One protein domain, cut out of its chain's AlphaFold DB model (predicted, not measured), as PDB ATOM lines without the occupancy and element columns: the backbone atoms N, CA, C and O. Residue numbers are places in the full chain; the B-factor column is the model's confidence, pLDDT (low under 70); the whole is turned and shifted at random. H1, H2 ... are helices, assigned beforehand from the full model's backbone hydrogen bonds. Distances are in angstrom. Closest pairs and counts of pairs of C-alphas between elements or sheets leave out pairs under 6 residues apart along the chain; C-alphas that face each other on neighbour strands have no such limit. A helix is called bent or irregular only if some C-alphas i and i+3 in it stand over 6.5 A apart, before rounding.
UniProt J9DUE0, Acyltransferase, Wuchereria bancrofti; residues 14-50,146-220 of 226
ATOM      1  N   LEU A  14      74.579  51.725  81.794       90.94
ATOM      2  CA  LEU A  14      75.705  51.818  80.871       90.94
ATOM      3  C   LEU A  14      76.937  52.401  81.568       90.94
ATOM      4  O   LEU A  14      78.027  51.858  81.419       90.94
ATOM      5  N   GLY A  15      76.770  53.436  82.395       92.12
ATOM      6  CA  GLY A  15      77.852  53.997  83.205       92.12
ATOM      7  C   GLY A  15      78.471  52.976  84.164       92.12
ATOM      8  O   GLY A  15      79.695  52.879  84.263       92.12
ATOM      9  N   LEU A  16      77.654  52.150  84.826       89.69
ATOM     10  CA  LEU A  16      78.152  51.067  85.682       89.69
ATOM     11  C   LEU A  16      78.932  50.008  84.898       89.69
ATOM     12  O   LEU A  16      79.983  49.559  85.345       89.69
ATOM     13  N   VAL A  17      78.441  49.617  83.726       90.19
ATOM     14  CA  VAL A  17      79.096  48.614  82.875       90.19
ATOM     15  C   VAL A  17      80.399  49.159  82.293       90.19
ATOM     16  O   VAL A  17      81.411  48.471  82.254       90.19
ATOM     17  N   LEU A  18      80.414  50.420  81.874       90.69
ATOM     18  CA  LEU A  18      81.607  51.041  81.315       90.69
ATOM     19  C   LEU A  18      82.685  51.228  82.390       90.69
ATOM     20  O   LEU A  18      83.853  50.931  82.152       90.69
ATOM     21  N   THR A  19      82.300  51.633  83.602       91.12
ATOM     22  CA  THR A  19      83.237  51.744  84.731       91.12
ATOM     23  C   THR A  19      83.799  50.389  85.163       91.12
ATOM     24  O   THR A  19      84.999  50.296  85.425       91.12
ATOM     25  N   THR A  20      82.994  49.317  85.197       89.12
ATOM     26  CA  THR A  20      83.504  47.967  85.497       89.12
ATOM     27  C   THR A  20      84.475  47.482  84.420       89.12
ATOM     28  O   THR A  20      85.526  46.942  84.767       89.12
ATOM     29  N   VAL A  21      84.166  47.692  83.137       88.38
ATOM     30  CA  VAL A  21      85.037  47.322  82.013       88.38
ATOM     31  C   VAL A  21      86.361  48.082  82.091       88.38
ATOM     32  O   VAL A  21      87.417  47.453  82.047       88.38
ATOM     33  N   LEU A  22      86.331  49.403  82.297       88.88
ATOM     34  CA  LEU A  22      87.539  50.223  82.438       88.88
ATOM     35  C   LEU A  22      88.407  49.782  83.621       88.88
ATOM     36  O   LEU A  22      89.617  49.636  83.468       88.88
ATOM     37  N   LEU A  23      87.804  49.505  84.781       87.75
ATOM     38  CA  LEU A  23      88.530  48.989  85.946       87.75
ATOM     39  C   LEU A  23      89.271  47.689  85.619       87.75
ATOM     40  O   LEU A  23      90.449  47.559  85.952       87.75
ATOM     41  N   ILE A  24      88.598  46.752  84.941       86.44
ATOM     42  CA  ILE A  24      89.180  45.463  84.551       86.44
ATOM     43  C   ILE A  24      90.307  45.661  83.535       86.44
ATOM     44  O   ILE A  24      91.348  45.015  83.669       86.44
ATOM     45  N   ILE A  25      90.135  46.572  82.570       84.62
ATOM     46  CA  ILE A  25      91.163  46.895  81.575       84.62
ATOM     47  C   ILE A  25      92.407  47.487  82.247       84.62
ATOM     48  O   ILE A  25      93.525  47.076  81.946       84.62
ATOM     49  N   CYS A  26      92.229  48.379  83.221       83.19
ATOM     50  CA  CYS A  26      93.325  48.933  84.018       83.19
ATOM     51  C   CYS A  26      93.915  47.929  85.032       83.19
ATOM     52  O   CYS A  26      94.819  48.276  85.785       83.19
ATOM     53  N   GLY A  27      93.416  46.688  85.085       78.25
ATOM     54  CA  GLY A  27      93.900  45.637  85.984       78.25
ATOM     55  C   GLY A  27      93.409  45.755  87.432       78.25
ATOM     56  O   GLY A  27      93.739  44.891  88.255       78.25
ATOM     57  N   TYR A  28      92.593  46.763  87.736       80.56
ATOM     58  CA  TYR A  28      91.990  46.987  89.043       80.56
ATOM     59  C   TYR A  28      90.678  46.207  89.195       80.56
ATOM     60  O   TYR A  28      90.106  45.658  88.256       80.56
ATOM     61  N   GLY A  29      90.190  46.135  90.427       79.31
ATOM     62  CA  GLY A  29      88.859  45.628  90.731       79.31
ATOM     63  C   GLY A  29      88.184  46.535  91.747       79.31
ATOM     64  O   GLY A  29      88.839  47.340  92.402       79.31
ATOM     65  N   TRP A  30      86.884  46.345  91.947       75.56
ATOM     66  CA  TRP A  30      86.062  47.110  92.896       75.56
ATOM     67  C   TRP A  30      86.460  46.960  94.384       75.56
ATOM     68  O   TRP A  30      85.774  47.460  95.275       75.56
ATOM     69  N   GLY A  31      87.553  46.251  94.682       78.94
ATOM     70  CA  GLY A  31      88.097  46.103  96.029       78.94
ATOM     71  C   GLY A  31      87.094  45.458  97.001       78.94
ATOM     72  O   GLY A  31      86.670  44.323  96.767       78.94
ATOM     73  N   PRO A  32      86.718  46.125  98.110       78.44
ATOM     74  CA  PRO A  32      85.848  45.557  99.140       78.44
ATOM     75  C   PRO A  32      84.347  45.601  98.805       78.44
ATOM     76  O   PRO A  32      83.558  44.969  99.513       78.44
ATOM     77  N   LEU A  33      83.925  46.308  97.752       78.06
ATOM     78  CA  LEU A  33      82.508  46.529  97.430       78.06
ATOM     79  C   LEU A  33      81.689  45.240  97.237       78.06
ATOM     80  O   LEU A  33      80.628  45.129  97.855       78.06
ATOM     81  N   PRO A  34      82.162  44.213  96.502       77.50
ATOM     82  CA  PRO A  34      81.432  42.949  96.389       77.50
ATOM     83  C   PRO A  34      81.234  42.258  97.745       77.50
ATOM     84  O   PRO A  34      80.213  41.616  97.989       77.50
ATOM     85  N   HIS A  35      82.187  42.410  98.668       78.12
ATOM     86  CA  HIS A  35      82.069  41.854 100.012       78.12
ATOM     87  C   HIS A  35      81.065  42.625 100.873       78.12
ATOM     88  O   HIS A  35      80.357  42.000 101.664       78.12
ATOM     89  N   LEU A  36      80.974  43.948 100.710       81.31
ATOM     90  CA  LEU A  36      79.938  44.766 101.346       81.31
ATOM     91  C   LEU A  36      78.550  44.389 100.829       81.31
ATOM     92  O   LEU A  36      77.656  44.164 101.639       81.31
ATOM     93  N   TYR A  37      78.394  44.201  99.515       80.81
ATOM     94  CA  TYR A  37      77.150  43.705  98.925       80.81
ATOM     95  C   TYR A  37      76.740  42.354  99.523       80.81
ATOM     96  O   TYR A  37      75.620  42.205  99.998       80.81
ATOM     97  N   VAL A  38      77.654  41.380  99.599       79.06
ATOM     98  CA  VAL A  38      77.349  40.067 100.198       79.06
ATOM     99  C   VAL A  38      77.000  40.183 101.687       79.06
ATOM    100  O   VAL A  38      76.139  39.447 102.165       79.06
ATOM    101  N   LYS A  39      77.640  41.088 102.438       81.81
ATOM    102  CA  LYS A  39      77.269  41.358 103.838       81.81
ATOM    103  C   LYS A  39      75.870  41.961 103.945       81.81
ATOM    104  O   LYS A  39      75.121  41.539 104.816       81.81
ATOM    105  N   LEU A  40      75.517  42.889 103.058       79.69
ATOM    106  CA  LEU A  40      74.186  43.486 103.001       79.69
ATOM    107  C   LEU A  40      73.138  42.425 102.663       79.69
ATOM    108  O   LEU A  40      72.154  42.302 103.377       79.69
ATOM    109  N   VAL A  41      73.380  41.581 101.657       77.94
ATOM    110  CA  VAL A  41      72.477  40.467 101.323       77.94
ATOM    111  C   VAL A  41      72.308  39.518 102.510       77.94
ATOM    112  O   VAL A  41      71.184  39.144 102.818       77.94
ATOM    113  N   LYS A  42      73.390  39.179 103.224       76.62
ATOM    114  CA  LYS A  42      73.306  38.386 104.462       76.62
ATOM    115  C   LYS A  42      72.500  39.083 105.558       76.62
ATOM    116  O   LYS A  42      71.724  38.436 106.245       76.62
ATOM    117  N   PHE A  43      72.672  40.391 105.717       77.38
ATOM    118  CA  PHE A  43      71.895  41.177 106.668       77.38
ATOM    119  C   PHE A  43      70.402  41.146 106.322       77.38
ATOM    120  O   PHE A  43      69.587  40.890 107.199       77.38
ATOM    121  N   VAL A  44      70.045  41.301 105.042       75.12
ATOM    122  CA  VAL A  44      68.651  41.180 104.583       75.12
ATOM    123  C   VAL A  44      68.132  39.745 104.772       75.12
ATOM    124  O   VAL A  44      66.993  39.557 105.188       75.12
ATOM    125  N   GLN A  45      68.969  38.726 104.541       72.56
ATOM    126  CA  GLN A  45      68.639  37.317 104.797       72.56
ATOM    127  C   GLN A  45      68.365  37.028 106.275       72.56
ATOM    128  O   GLN A  45      67.487  36.226 106.563       72.56
ATOM    129  N   ASN A  46      69.043  37.696 107.212       72.44
ATOM    130  CA  ASN A  46      68.813  37.494 108.646       72.44
ATOM    131  C   ASN A  46      67.410  37.922 109.109       72.44
ATOM    132  O   ASN A  46      66.967  37.476 110.162       72.44
ATOM    133  N   PHE A  47      66.704  38.763 108.345       70.25
ATOM    134  CA  PHE A  47      65.301  39.073 108.636       70.25
ATOM    135  C   PHE A  47      64.360  37.915 108.299       70.25
ATOM    136  O   PHE A  47      63.215  37.940 108.737       70.25
ATOM    137  N   TYR A  48      64.796  36.919 107.524       66.00
ATOM    138  CA  TYR A  48      63.995  35.735 107.241       66.00
ATOM    139  C   TYR A  48      64.123  34.726 108.393       66.00
ATOM    140  O   TYR A  48      65.226  34.492 108.900       66.00
ATOM    141  N   PRO A  49      63.003  34.133 108.840       61.41
ATOM    142  CA  PRO A  49      63.013  33.226 109.972       61.41
ATOM    143  C   PRO A  49      63.803  31.956 109.646       61.41
ATOM    144  O   PRO A  49      63.672  31.370 108.571       61.41
ATOM    145  N   HIS A  50      64.614  31.516 110.606       57.72
ATOM    146  CA  HIS A  50      65.273  30.217 110.553       57.72
ATOM    147  C   HIS A  50      64.266  29.164 111.008       57.72
ATOM    148  O   HIS A  50      64.193  28.823 112.186       57.72
ATOM    149  N   HIS A 146      58.069  39.881 104.685       70.88
ATOM    150  CA  HIS A 146      58.834  38.895 103.904       70.88
ATOM    151  C   HIS A 146      58.411  38.866 102.434       70.88
ATOM    152  O   HIS A 146      59.252  38.703 101.551       70.88
ATOM    153  N   ILE A 147      57.115  39.069 102.171       73.75
ATOM    154  CA  ILE A 147      56.576  39.199 100.810       73.75
ATOM    155  C   ILE A 147      57.132  40.468 100.159       73.75
ATOM    156  O   ILE A 147      57.624  40.420  99.035       73.75
ATOM    157  N   PHE A 148      57.113  41.592 100.880       78.50
ATOM    158  CA  PHE A 148      57.697  42.840 100.394       78.50
ATOM    159  C   PHE A 148      59.199  42.692 100.100       78.50
ATOM    160  O   PHE A 148      59.646  43.054  99.014       78.50
ATOM    161  N   GLY A 149      59.964  42.080 101.012       77.44
ATOM    162  CA  GLY A 149      61.386  41.790 100.803       77.44
ATOM    163  C   GLY A 149      61.652  40.919  99.571       77.44
ATOM    164  O   GLY A 149      62.577  41.204  98.809       77.44
ATOM    165  N   TYR A 150      60.800  39.919  99.319       75.88
ATOM    166  CA  TYR A 150      60.876  39.070  98.128       75.88
ATOM    167  C   TYR A 150      60.683  39.882  96.841       75.88
ATOM    168  O   TYR A 150      61.509  39.795  95.934       75.88
ATOM    169  N   PHE A 151      59.651  40.729  96.768       81.12
ATOM    170  CA  PHE A 151      59.410  41.569  95.589       81.12
ATOM    171  C   PHE A 151      60.525  42.589  95.350       81.12
ATOM    172  O   PHE A 151      60.939  42.775  94.207       81.12
ATOM    173  N   VAL A 152      61.054  43.214  96.405       82.94
ATOM    174  CA  VAL A 152      62.183  44.153  96.295       82.94
ATOM    175  C   VAL A 152      63.428  43.447  95.756       82.94
ATOM    176  O   VAL A 152      64.084  43.956  94.848       82.94
ATOM    177  N   ALA A 153      63.740  42.254  96.262       79.69
ATOM    178  CA  ALA A 153      64.879  41.476  95.787       79.69
ATOM    179  C   ALA A 153      64.697  40.986  94.347       79.69
ATOM    180  O   ALA A 153      65.648  41.003  93.562       79.69
ATOM    181  N   LEU A 154      63.475  40.598  93.984       82.19
ATOM    182  CA  LEU A 154      63.108  40.208  92.630       82.19
ATOM    183  C   LEU A 154      63.289  41.387  91.661       82.19
ATOM    184  O   LEU A 154      63.980  41.255  90.651       82.19
ATOM    185  N   LEU A 155      62.768  42.563  92.014       85.56
ATOM    186  CA  LEU A 155      62.903  43.780  91.218       85.56
ATOM    187  C   LEU A 155      64.365  44.212  91.079       85.56
ATOM    188  O   LEU A 155      64.803  44.526  89.978       85.56
ATOM    189  N   PHE A 156      65.160  44.162  92.148       84.88
ATOM    190  CA  PHE A 156      66.593  44.454  92.069       84.88
ATOM    191  C   PHE A 156      67.341  43.457  91.170       84.88
ATOM    192  O   PHE A 156      68.222  43.845  90.401       84.88
ATOM    193  N   ARG A 157      66.988  42.169  91.228       82.62
ATOM    194  CA  ARG A 157      67.661  41.123  90.454       82.62
ATOM    195  C   ARG A 157      67.363  41.224  88.964       82.62
ATOM    196  O   ARG A 157      68.304  41.204  88.176       82.62
ATOM    197  N   TYR A 158      66.093  41.304  88.581       84.06
ATOM    198  CA  TYR A 158      65.698  41.363  87.170       84.06
ATOM    199  C   TYR A 158      65.829  42.766  86.589       84.06
ATOM    200  O   TYR A 158      66.186  42.902  85.424       84.06
ATOM    201  N   GLY A 159      65.593  43.791  87.408       84.25
ATOM    202  CA  GLY A 159      65.809  45.181  87.049       84.25
ATOM    203  C   GLY A 159      67.293  45.461  86.904       84.25
ATOM    204  O   GLY A 159      67.762  45.649  85.805       84.25
ATOM    205  N   VAL A 160      68.076  45.435  87.977       86.75
ATOM    206  CA  VAL A 160      69.453  45.953  87.936       86.75
ATOM    207  C   VAL A 160      70.487  44.871  87.634       86.75
ATOM    208  O   VAL A 160      71.320  45.025  86.743       86.75
ATOM    209  N   LEU A 161      70.469  43.763  88.379       85.94
ATOM    210  CA  LEU A 161      71.590  42.818  88.374       85.94
ATOM    211  C   LEU A 161      71.704  42.030  87.060       85.94
ATOM    212  O   LEU A 161      72.808  41.822  86.559       85.94
ATOM    213  N   LEU A 162      70.579  41.575  86.509       86.69
ATOM    214  CA  LEU A 162      70.532  40.766  85.292       86.69
ATOM    215  C   LEU A 162      71.007  41.527  84.044       86.69
ATOM    216  O   LEU A 162      71.886  40.990  83.368       86.69
ATOM    217  N   PRO A 163      70.527  42.746  83.722       87.75
ATOM    218  CA  PRO A 163      71.023  43.455  82.545       87.75
ATOM    219  C   PRO A 163      72.493  43.857  82.670       87.75
ATOM    220  O   PRO A 163      73.214  43.789  81.677       87.75
ATOM    221  N   ILE A 164      72.985  44.188  83.871       88.12
ATOM    222  CA  ILE A 164      74.427  44.415  84.083       88.12
ATOM    223  C   ILE A 164      75.216  43.146  83.746       88.12
ATOM    224  O   ILE A 164      76.192  43.202  83.005       88.12
ATOM    225  N   ARG A 165      74.789  41.978  84.236       89.06
ATOM    226  CA  ARG A 165      75.466  40.707  83.927       89.06
ATOM    227  C   ARG A 165      75.447  40.382  82.440       89.06
ATOM    228  O   ARG A 165      76.482  40.039  81.879       89.06
ATOM    229  N   LEU A 166      74.283  40.521  81.813       89.06
ATOM    230  CA  LEU A 166      74.095  40.255  80.394       89.06
ATOM    231  C   LEU A 166      74.978  41.179  79.547       89.06
ATOM    232  O   LEU A 166      75.733  40.702  78.708       89.06
ATOM    233  N   SER A 167      74.977  42.480  79.832       89.62
ATOM    234  CA  SER A 167      75.840  43.445  79.140       89.62
ATOM    235  C   SER A 167      77.338  43.174  79.338       89.62
ATOM    236  O   SER A 167      78.096  43.294  78.380       89.62
ATOM    237  N   LEU A 168      77.778  42.726  80.521       89.25
ATOM    238  CA  LEU A 168      79.173  42.321  80.748       89.25
ATOM    239  C   LEU A 168      79.552  41.040  79.999       89.25
ATOM    240  O   LEU A 168      80.667  40.944  79.488       89.25
ATOM    241  N   MET A 169      78.638  40.071  79.895       90.25
ATOM    242  CA  MET A 169      78.846  38.886  79.057       90.25
ATOM    243  C   MET A 169      78.971  39.268  77.581       90.25
ATOM    244  O   MET A 169      79.889  38.801  76.911       90.25
ATOM    245  N   PHE A 170      78.112  40.168  77.091       91.06
ATOM    246  CA  PHE A 170      78.228  40.710  75.737       91.06
ATOM    247  C   PHE A 170      79.555  41.445  75.529       91.06
ATOM    248  O   PHE A 170      80.220  41.217  74.522       91.06
ATOM    249  N   ALA A 171      79.994  42.259  76.492       90.00
ATOM    250  CA  ALA A 171      81.292  42.925  76.426       90.00
ATOM    251  C   ALA A 171      82.459  41.923  76.381       90.00
ATOM    252  O   ALA A 171      83.393  42.123  75.611       90.00
ATOM    253  N   SER A 172      82.404  40.825  77.145       89.81
ATOM    254  CA  SER A 172      83.408  39.747  77.087       89.81
ATOM    255  C   SER A 172      83.424  39.045  75.732       89.81
ATOM    256  O   SER A 172      84.496  38.797  75.187       89.81
ATOM    257  N   PHE A 173      82.254  38.792  75.145       91.44
ATOM    258  CA  PHE A 173      82.157  38.209  73.811       91.44
ATOM    259  C   PHE A 173      82.741  39.137  72.733       91.44
ATOM    260  O   PHE A 173      83.547  38.704  71.907       91.44
ATOM    261  N   ILE A 174      82.407  40.430  72.777       92.31
ATOM    262  CA  ILE A 174      82.968  41.443  71.870       92.31
ATOM    263  C   ILE A 174      84.486  41.561  72.067       92.31
ATOM    264  O   ILE A 174      85.236  41.593  71.097       92.31
ATOM    265  N   PHE A 175      84.965  41.554  73.312       91.25
ATOM    266  CA  PHE A 175      86.395  41.613  73.604       91.25
ATOM    267  C   PHE A 175      87.136  40.386  73.055       91.25
ATOM    268  O   PHE A 175      88.145  40.533  72.371       91.25
ATOM    269  N   SER A 176      86.604  39.179  73.269       89.88
ATOM    270  CA  SER A 176      87.201  37.941  72.758       89.88
ATOM    271  C   SER A 176      87.228  37.891  71.231       89.88
ATOM    272  O   SER A 176      88.232  37.486  70.654       89.88
ATOM    273  N   THR A 177      86.148  38.309  70.568       90.56
ATOM    274  CA  THR A 177      86.097  38.363  69.098       90.56
ATOM    275  C   THR A 177      87.069  39.404  68.550       90.56
ATOM    276  O   THR A 177      87.809  39.105  67.617       90.56
ATOM    277  N   SER A 178      87.162  40.580  69.179       88.69
ATOM    278  CA  SER A 178      88.139  41.605  68.800       88.69
ATOM    279  C   SER A 178      89.589  41.145  68.984       88.69
ATOM    280  O   SER A 178      90.429  41.472  68.154       88.69
ATOM    281  N   ALA A 179      89.876  40.342  70.014       88.00
ATOM    282  CA  ALA A 179      91.205  39.789  70.252       88.00
ATOM    283  C   ALA A 179      91.623  38.787  69.165       88.00
ATOM    284  O   ALA A 179      92.748  38.857  68.685       88.00
ATOM    285  N   ILE A 180      90.710  37.910  68.731       88.25
ATOM    286  CA  ILE A 180      90.967  36.946  67.643       88.25
ATOM    287  C   ILE A 180      91.230  37.680  66.323       88.25
ATOM    288  O   ILE A 180      92.154  37.342  65.590       88.25
ATOM    289  N   VAL A 181      90.428  38.706  66.025       89.56
ATOM    290  CA  VAL A 181      90.622  39.532  64.826       89.56
ATOM    291  C   VAL A 181      91.958  40.275  64.901       89.56
ATOM    292  O   VAL A 181      92.691  40.297  63.919       89.56
ATOM    293  N   ALA A 182      92.306  40.843  66.057       87.31
ATOM    294  CA  ALA A 182      93.579  41.530  66.252       87.31
ATOM    295  C   ALA A 182      94.778  40.590  66.075       87.31
ATOM    296  O   ALA A 182      95.731  40.982  65.418       87.31
ATOM    297  N   GLU A 183      94.710  39.358  66.581       88.12
ATOM    298  CA  GLU A 183      95.756  38.345  66.386       88.12
ATOM    299  C   GLU A 183      95.924  37.958  64.911       88.12
ATOM    300  O   GLU A 183      97.036  37.710  64.460       88.12
ATOM    301  N   HIS A 184      94.838  37.952  64.134       86.25
ATOM    302  CA  HIS A 184      94.915  37.677  62.700       86.25
ATOM    303  C   HIS A 184      95.610  38.799  61.906       86.25
ATOM    304  O   HIS A 184      96.257  38.523  60.900       86.25
ATOM    305  N   PHE A 185      95.471  40.058  62.338       85.81
ATOM    306  CA  PHE A 185      96.088  41.215  61.672       85.81
ATOM    307  C   PHE A 185      97.461  41.595  62.236       85.81
ATOM    308  O   PHE A 185      98.264  42.213  61.538       85.81
ATOM    309  N   MET A 186      97.714  41.285  63.502       77.69
ATOM    310  CA  MET A 186      98.932  41.613  64.227       77.69
ATOM    311  C   MET A 186      99.419  40.359  64.944       77.69
ATOM    312  O   MET A 186      98.769  39.890  65.876       77.69
ATOM    313  N   ASP A 187     100.590  39.858  64.558       80.50
ATOM    314  CA  ASP A 187     101.253  38.769  65.273       80.50
ATOM    315  C   ASP A 187     101.601  39.217  66.705       80.50
ATOM    316  O   ASP A 187     102.608  39.882  66.959       80.50
ATOM    317  N   MET A 188     100.724  38.896  67.659       76.38
ATOM    318  CA  MET A 188     100.898  39.244  69.071       76.38
ATOM    319  C   MET A 188     101.920  38.319  69.741       76.38
ATOM    320  O   MET A 188     101.932  37.110  69.513       76.38
ATOM    321  N   THR A 189     102.735  38.867  70.642       86.19
ATOM    322  CA  THR A 189     103.687  38.091  71.457       86.19
ATOM    323  C   THR A 189     102.964  37.286  72.548       86.19
ATOM    324  O   THR A 189     101.924  37.719  73.049       86.19
ATOM    325  N   ASP A 190     103.529  36.161  72.999       83.31
ATOM    326  CA  ASP A 190     102.916  35.280  74.013       83.31
ATOM    327  C   ASP A 190     102.540  35.999  75.323       83.31
ATOM    328  O   ASP A 190     101.479  35.747  75.900       83.31
ATOM    329  N   GLU A 191     103.351  36.964  75.772       84.50
ATOM    330  CA  GLU A 191     103.038  37.772  76.960       84.50
ATOM    331  C   GLU A 191     101.779  38.636  76.780       84.50
ATOM    332  O   GLU A 191     100.997  38.830  77.719       84.50
ATOM    333  N   GLN A 192     101.564  39.157  75.569       83.81
ATOM    334  CA  GLN A 192     100.388  39.957  75.240       83.81
ATOM    335  C   GLN A 192      99.144  39.070  75.174       83.81
ATOM    336  O   GLN A 192      98.118  39.431  75.756       83.81
ATOM    337  N   LYS A 193      99.254  37.878  74.572       84.62
ATOM    338  CA  LYS A 193      98.172  36.880  74.540       84.62
ATOM    339  C   LYS A 193      97.747  36.475  75.949       84.62
ATOM    340  O   LYS A 193      96.556  36.468  76.263       84.62
ATOM    341  N   LEU A 194      98.711  36.231  76.840       85.81
ATOM    342  CA  LEU A 194      98.437  35.882  78.234       85.81
ATOM    343  C   LEU A 194      97.739  37.024  78.987       85.81
ATOM    344  O   LEU A 194      96.770  36.789  79.713       85.81
ATOM    345  N   ARG A 195      98.166  38.277  78.779       84.81
ATOM    346  CA  ARG A 195      97.507  39.450  79.379       84.81
ATOM    347  C   ARG A 195      96.061  39.594  78.901       84.81
ATOM    348  O   ARG A 195      95.170  39.770  79.732       84.81
ATOM    349  N   VAL A 196      95.824  39.472  77.595       86.94
ATOM    350  CA  VAL A 196      94.482  39.526  76.993       86.94
ATOM    351  C   VAL A 196      93.603  38.388  77.520       86.94
ATOM    352  O   VAL A 196      92.460  38.630  77.910       86.94
ATOM    353  N   GLY A 197      94.145  37.174  77.641       85.50
ATOM    354  CA  GLY A 197      93.444  36.025  78.217       85.50
ATOM    355  C   GLY A 197      93.022  36.247  79.672       85.50
ATOM    356  O   GLY A 197      91.868  35.996  80.031       85.50
ATOM    357  N   ILE A 198      93.908  36.796  80.510       87.12
ATOM    358  CA  ILE A 198      93.584  37.140  81.906       87.12
ATOM    359  C   ILE A 198      92.502  38.225  81.968       87.12
ATOM    360  O   ILE A 198      91.580  38.122  82.783       87.12
ATOM    361  N   MET A 199      92.590  39.256  81.123       87.25
ATOM    362  CA  MET A 199      91.583  40.321  81.057       87.25
ATOM    363  C   MET A 199      90.215  39.767  80.648       87.25
ATOM    364  O   MET A 199      89.223  40.049  81.323       87.25
ATOM    365  N   ASN A 200      90.163  38.918  79.618       88.44
ATOM    366  CA  ASN A 200      88.923  38.291  79.168       88.44
ATOM    367  C   ASN A 200      88.327  37.378  80.250       88.44
ATOM    368  O   ASN A 200      87.142  37.474  80.560       88.44
ATOM    369  N   CYS A 201      89.153  36.559  80.908       86.88
ATOM    370  CA  CYS A 201      88.716  35.698  82.005       86.88
ATOM    371  C   CYS A 201      88.123  36.509  83.169       86.88
ATOM    372  O   CYS A 201      87.060  36.169  83.689       86.88
ATOM    373  N   ARG A 202      88.752  37.629  83.549       85.31
ATOM    374  CA  ARG A 202      88.224  38.533  84.583       85.31
ATOM    375  C   ARG A 202      86.886  39.148  84.183       85.31
ATOM    376  O   ARG A 202      85.979  39.199  85.014       85.31
ATOM    377  N   LEU A 203      86.760  39.588  82.933       87.56
ATOM    378  CA  LEU A 203      85.531  40.172  82.401       87.56
ATOM    379  C   LEU A 203      84.389  39.147  82.369       87.56
ATOM    380  O   LEU A 203      83.286  39.428  82.838       87.56
ATOM    381  N   PHE A 204      84.682  37.921  81.939       88.06
ATOM    382  CA  PHE A 204      83.744  36.803  81.947       88.06
ATOM    383  C   PHE A 204      83.305  36.411  83.368       88.06
ATOM    384  O   PHE A 204      82.110  36.289  83.647       88.06
ATOM    385  N   CYS A 205      84.252  36.300  84.307       85.00
ATOM    386  CA  CYS A 205      83.961  36.021  85.717       85.00
ATOM    387  C   CYS A 205      83.065  37.099  86.349       85.00
ATOM    388  O   CYS A 205      82.171  36.779  87.140       85.00
ATOM    389  N   ALA A 206      83.281  38.368  85.990       84.56
ATOM    390  CA  ALA A 206      82.438  39.474  86.430       84.56
ATOM    391  C   ALA A 206      81.009  39.362  85.867       84.56
ATOM    392  O   ALA A 206      80.053  39.572  86.613       84.56
ATOM    393  N   GLY A 207      80.854  38.960  84.600       83.38
ATOM    394  CA  GLY A 207      79.551  38.725  83.965       83.38
ATOM    395  C   GLY A 207      78.757  37.577  84.599       83.38
ATOM    396  O   GLY A 207      77.568  37.725  84.877       83.38
ATOM    397  N   ILE A 208      79.410  36.457  84.927       85.19
ATOM    398  CA  ILE A 208      78.776  35.342  85.660       85.19
ATOM    399  C   ILE A 208      78.366  35.766  87.084       85.19
ATOM    400  O   ILE A 208      77.404  35.244  87.657       85.19
ATOM    401  N   GLY A 209      79.058  36.753  87.658       77.31
ATOM    402  CA  GLY A 209      78.861  37.183  89.038       77.31
ATOM    403  C   GLY A 209      79.505  36.225  90.039       77.31
ATOM    404  O   GLY A 209      78.959  36.014  91.125       77.31
ATOM    405  N   LEU A 210      80.643  35.628  89.670       73.94
ATOM    406  CA  LEU A 210      81.385  34.712  90.528       73.94
ATOM    407  C   LEU A 210      81.989  35.475  91.716       73.94
ATOM    408  O   LEU A 210      82.819  36.368  91.549       73.94
ATOM    409  N   VAL A 211      81.612  35.084  92.934       68.56
ATOM    410  CA  VAL A 211      82.250  35.563  94.167       68.56
ATOM    411  C   VAL A 211      82.944  34.387  94.835       68.56
ATOM    412  O   VAL A 211      82.331  33.634  95.590       68.56
ATOM    413  N   ALA A 212      84.238  34.230  94.565       66.38
ATOM    414  CA  ALA A 212      85.043  33.197  95.202       66.38
ATOM    415  C   ALA A 212      85.234  33.511  96.697       66.38
ATOM    416  O   ALA A 212      85.756  34.567  97.074       66.38
ATOM    417  N   ARG A 213      84.818  32.583  97.565       65.38
ATOM    418  CA  ARG A 213      85.177  32.577  98.986       65.38
ATOM    419  C   ARG A 213      86.256  31.536  99.223       65.38
ATOM    420  O   ARG A 213      86.053  30.364  98.948       65.38
ATOM    421  N   TYR A 214      87.373  31.978  99.787       70.38
ATOM    422  CA  TYR A 214      88.434  31.093 100.248       70.38
ATOM    423  C   TYR A 214      88.170  30.726 101.707       70.38
ATOM    424  O   TYR A 214      87.942  31.621 102.522       70.38
ATOM    425  N   HIS A 215      88.205  29.428 102.021       63.22
ATOM    426  CA  HIS A 215      88.082  28.931 103.393       63.22
ATOM    427  C   HIS A 215      89.249  29.448 104.253       63.22
ATOM    428  O   HIS A 215      89.036  30.143 105.243       63.22
ATOM    429  N   ASN A 216      90.485  29.256 103.777       77.12
ATOM    430  CA  ASN A 216      91.685  29.805 104.403       77.12
ATOM    431  C   ASN A 216      92.078  31.132 103.751       77.12
ATOM    432  O   ASN A 216      92.796  31.180 102.753       77.12
ATOM    433  N   ARG A 217      91.617  32.239 104.339       69.81
ATOM    434  CA  ARG A 217      91.867  33.597 103.829       69.81
ATOM    435  C   ARG A 217      93.358  33.971 103.794       69.81
ATOM    436  O   ARG A 217      93.730  34.855 103.028       69.81
ATOM    437  N   GLN A 218      94.181  33.292 104.596       76.12
ATOM    438  CA  GLN A 218      95.632  33.481 104.684       76.12
ATOM    439  C   GLN A 218      96.375  33.032 103.413       76.12
ATOM    440  O   GLN A 218      97.354  33.666 103.041       76.12
ATOM    441  N   TYR A 219      95.865  32.022 102.700       73.69
ATOM    442  CA  TYR A 219      96.473  31.496 101.467       73.69
ATOM    443  C   TYR A 219      95.873  32.097 100.190       73.69
ATOM    444  O   TYR A 219      96.012  31.538  99.105       73.69
ATOM    445  N   ARG A 220      95.154  33.223 100.292       69.12
ATOM    446  CA  ARG A 220      94.560  33.855  99.111       69.12
ATOM    447  C   ARG A 220      95.675  34.418  98.214       69.12
ATOM    448  O   ARG A 220      96.415  35.285  98.687       69.12
TER     449      ARG A 220
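What this domain is: This is residues 14 to 50 and 146 to 220 of the 226 residues of the protein "Acyltransferase" of Wuchereria bancrofti (UniProt J9DUE0). A long, nearly straight helix, H3, runs along the length; H4 folds back along its second arm as a helical hairpin, and H1 packs on both. H2 is near H3's first arm; residues 214 to 220 stick out. The printed part has 112 residues with four named helices, H1 to H4 in order: all helix, loose, radius of gyration of the C-alphas 17.7 A, spans 59 by 36 by 20 A.

Where its parts are: H3, residues 146 to 185, is one helix by its hydrogen bonds but bent: C-alphas 159 and 162 are 6.7 A apart. Its arms, H3a, residues 146 to 159, and H3b, residues 162 to 185, 34.8 A long, stand at 24 degrees. H4, residues 190 to 208, 26.8 A long, ends with C-alpha 208 at (78.776, 35.342, 85.660). H1, residues 14 to 25, begins with C-alpha 14 at (75.705, 51.818, 80.871); H2 is residues 33 to 46.

How they stand to each other: H3b and H4, a hairpin, touch, closest C-alphas Arg 165 and Gly 207, 4.5 A, opposite ways at 17 degrees. H1 touches H3b at a steep 46 degrees, closest C-alphas Val 17 and Ile 164, 6.4 A. H1 touches H4, closest C-alphas Ile 25 and Met 199, 6.6 A. H2 and H3a are near each other. In H1, H2, H3a, H3b and H4 every O i to N i+4 pair is within hydrogen-bond range.

The domain as a whole: Residues 51 to 145 are not printed; C-alphas 50 and 146 are 12.7 A apart. Residues 48 to 50, 211 to 213, 215, 217 and 220 have pLDDT under 70.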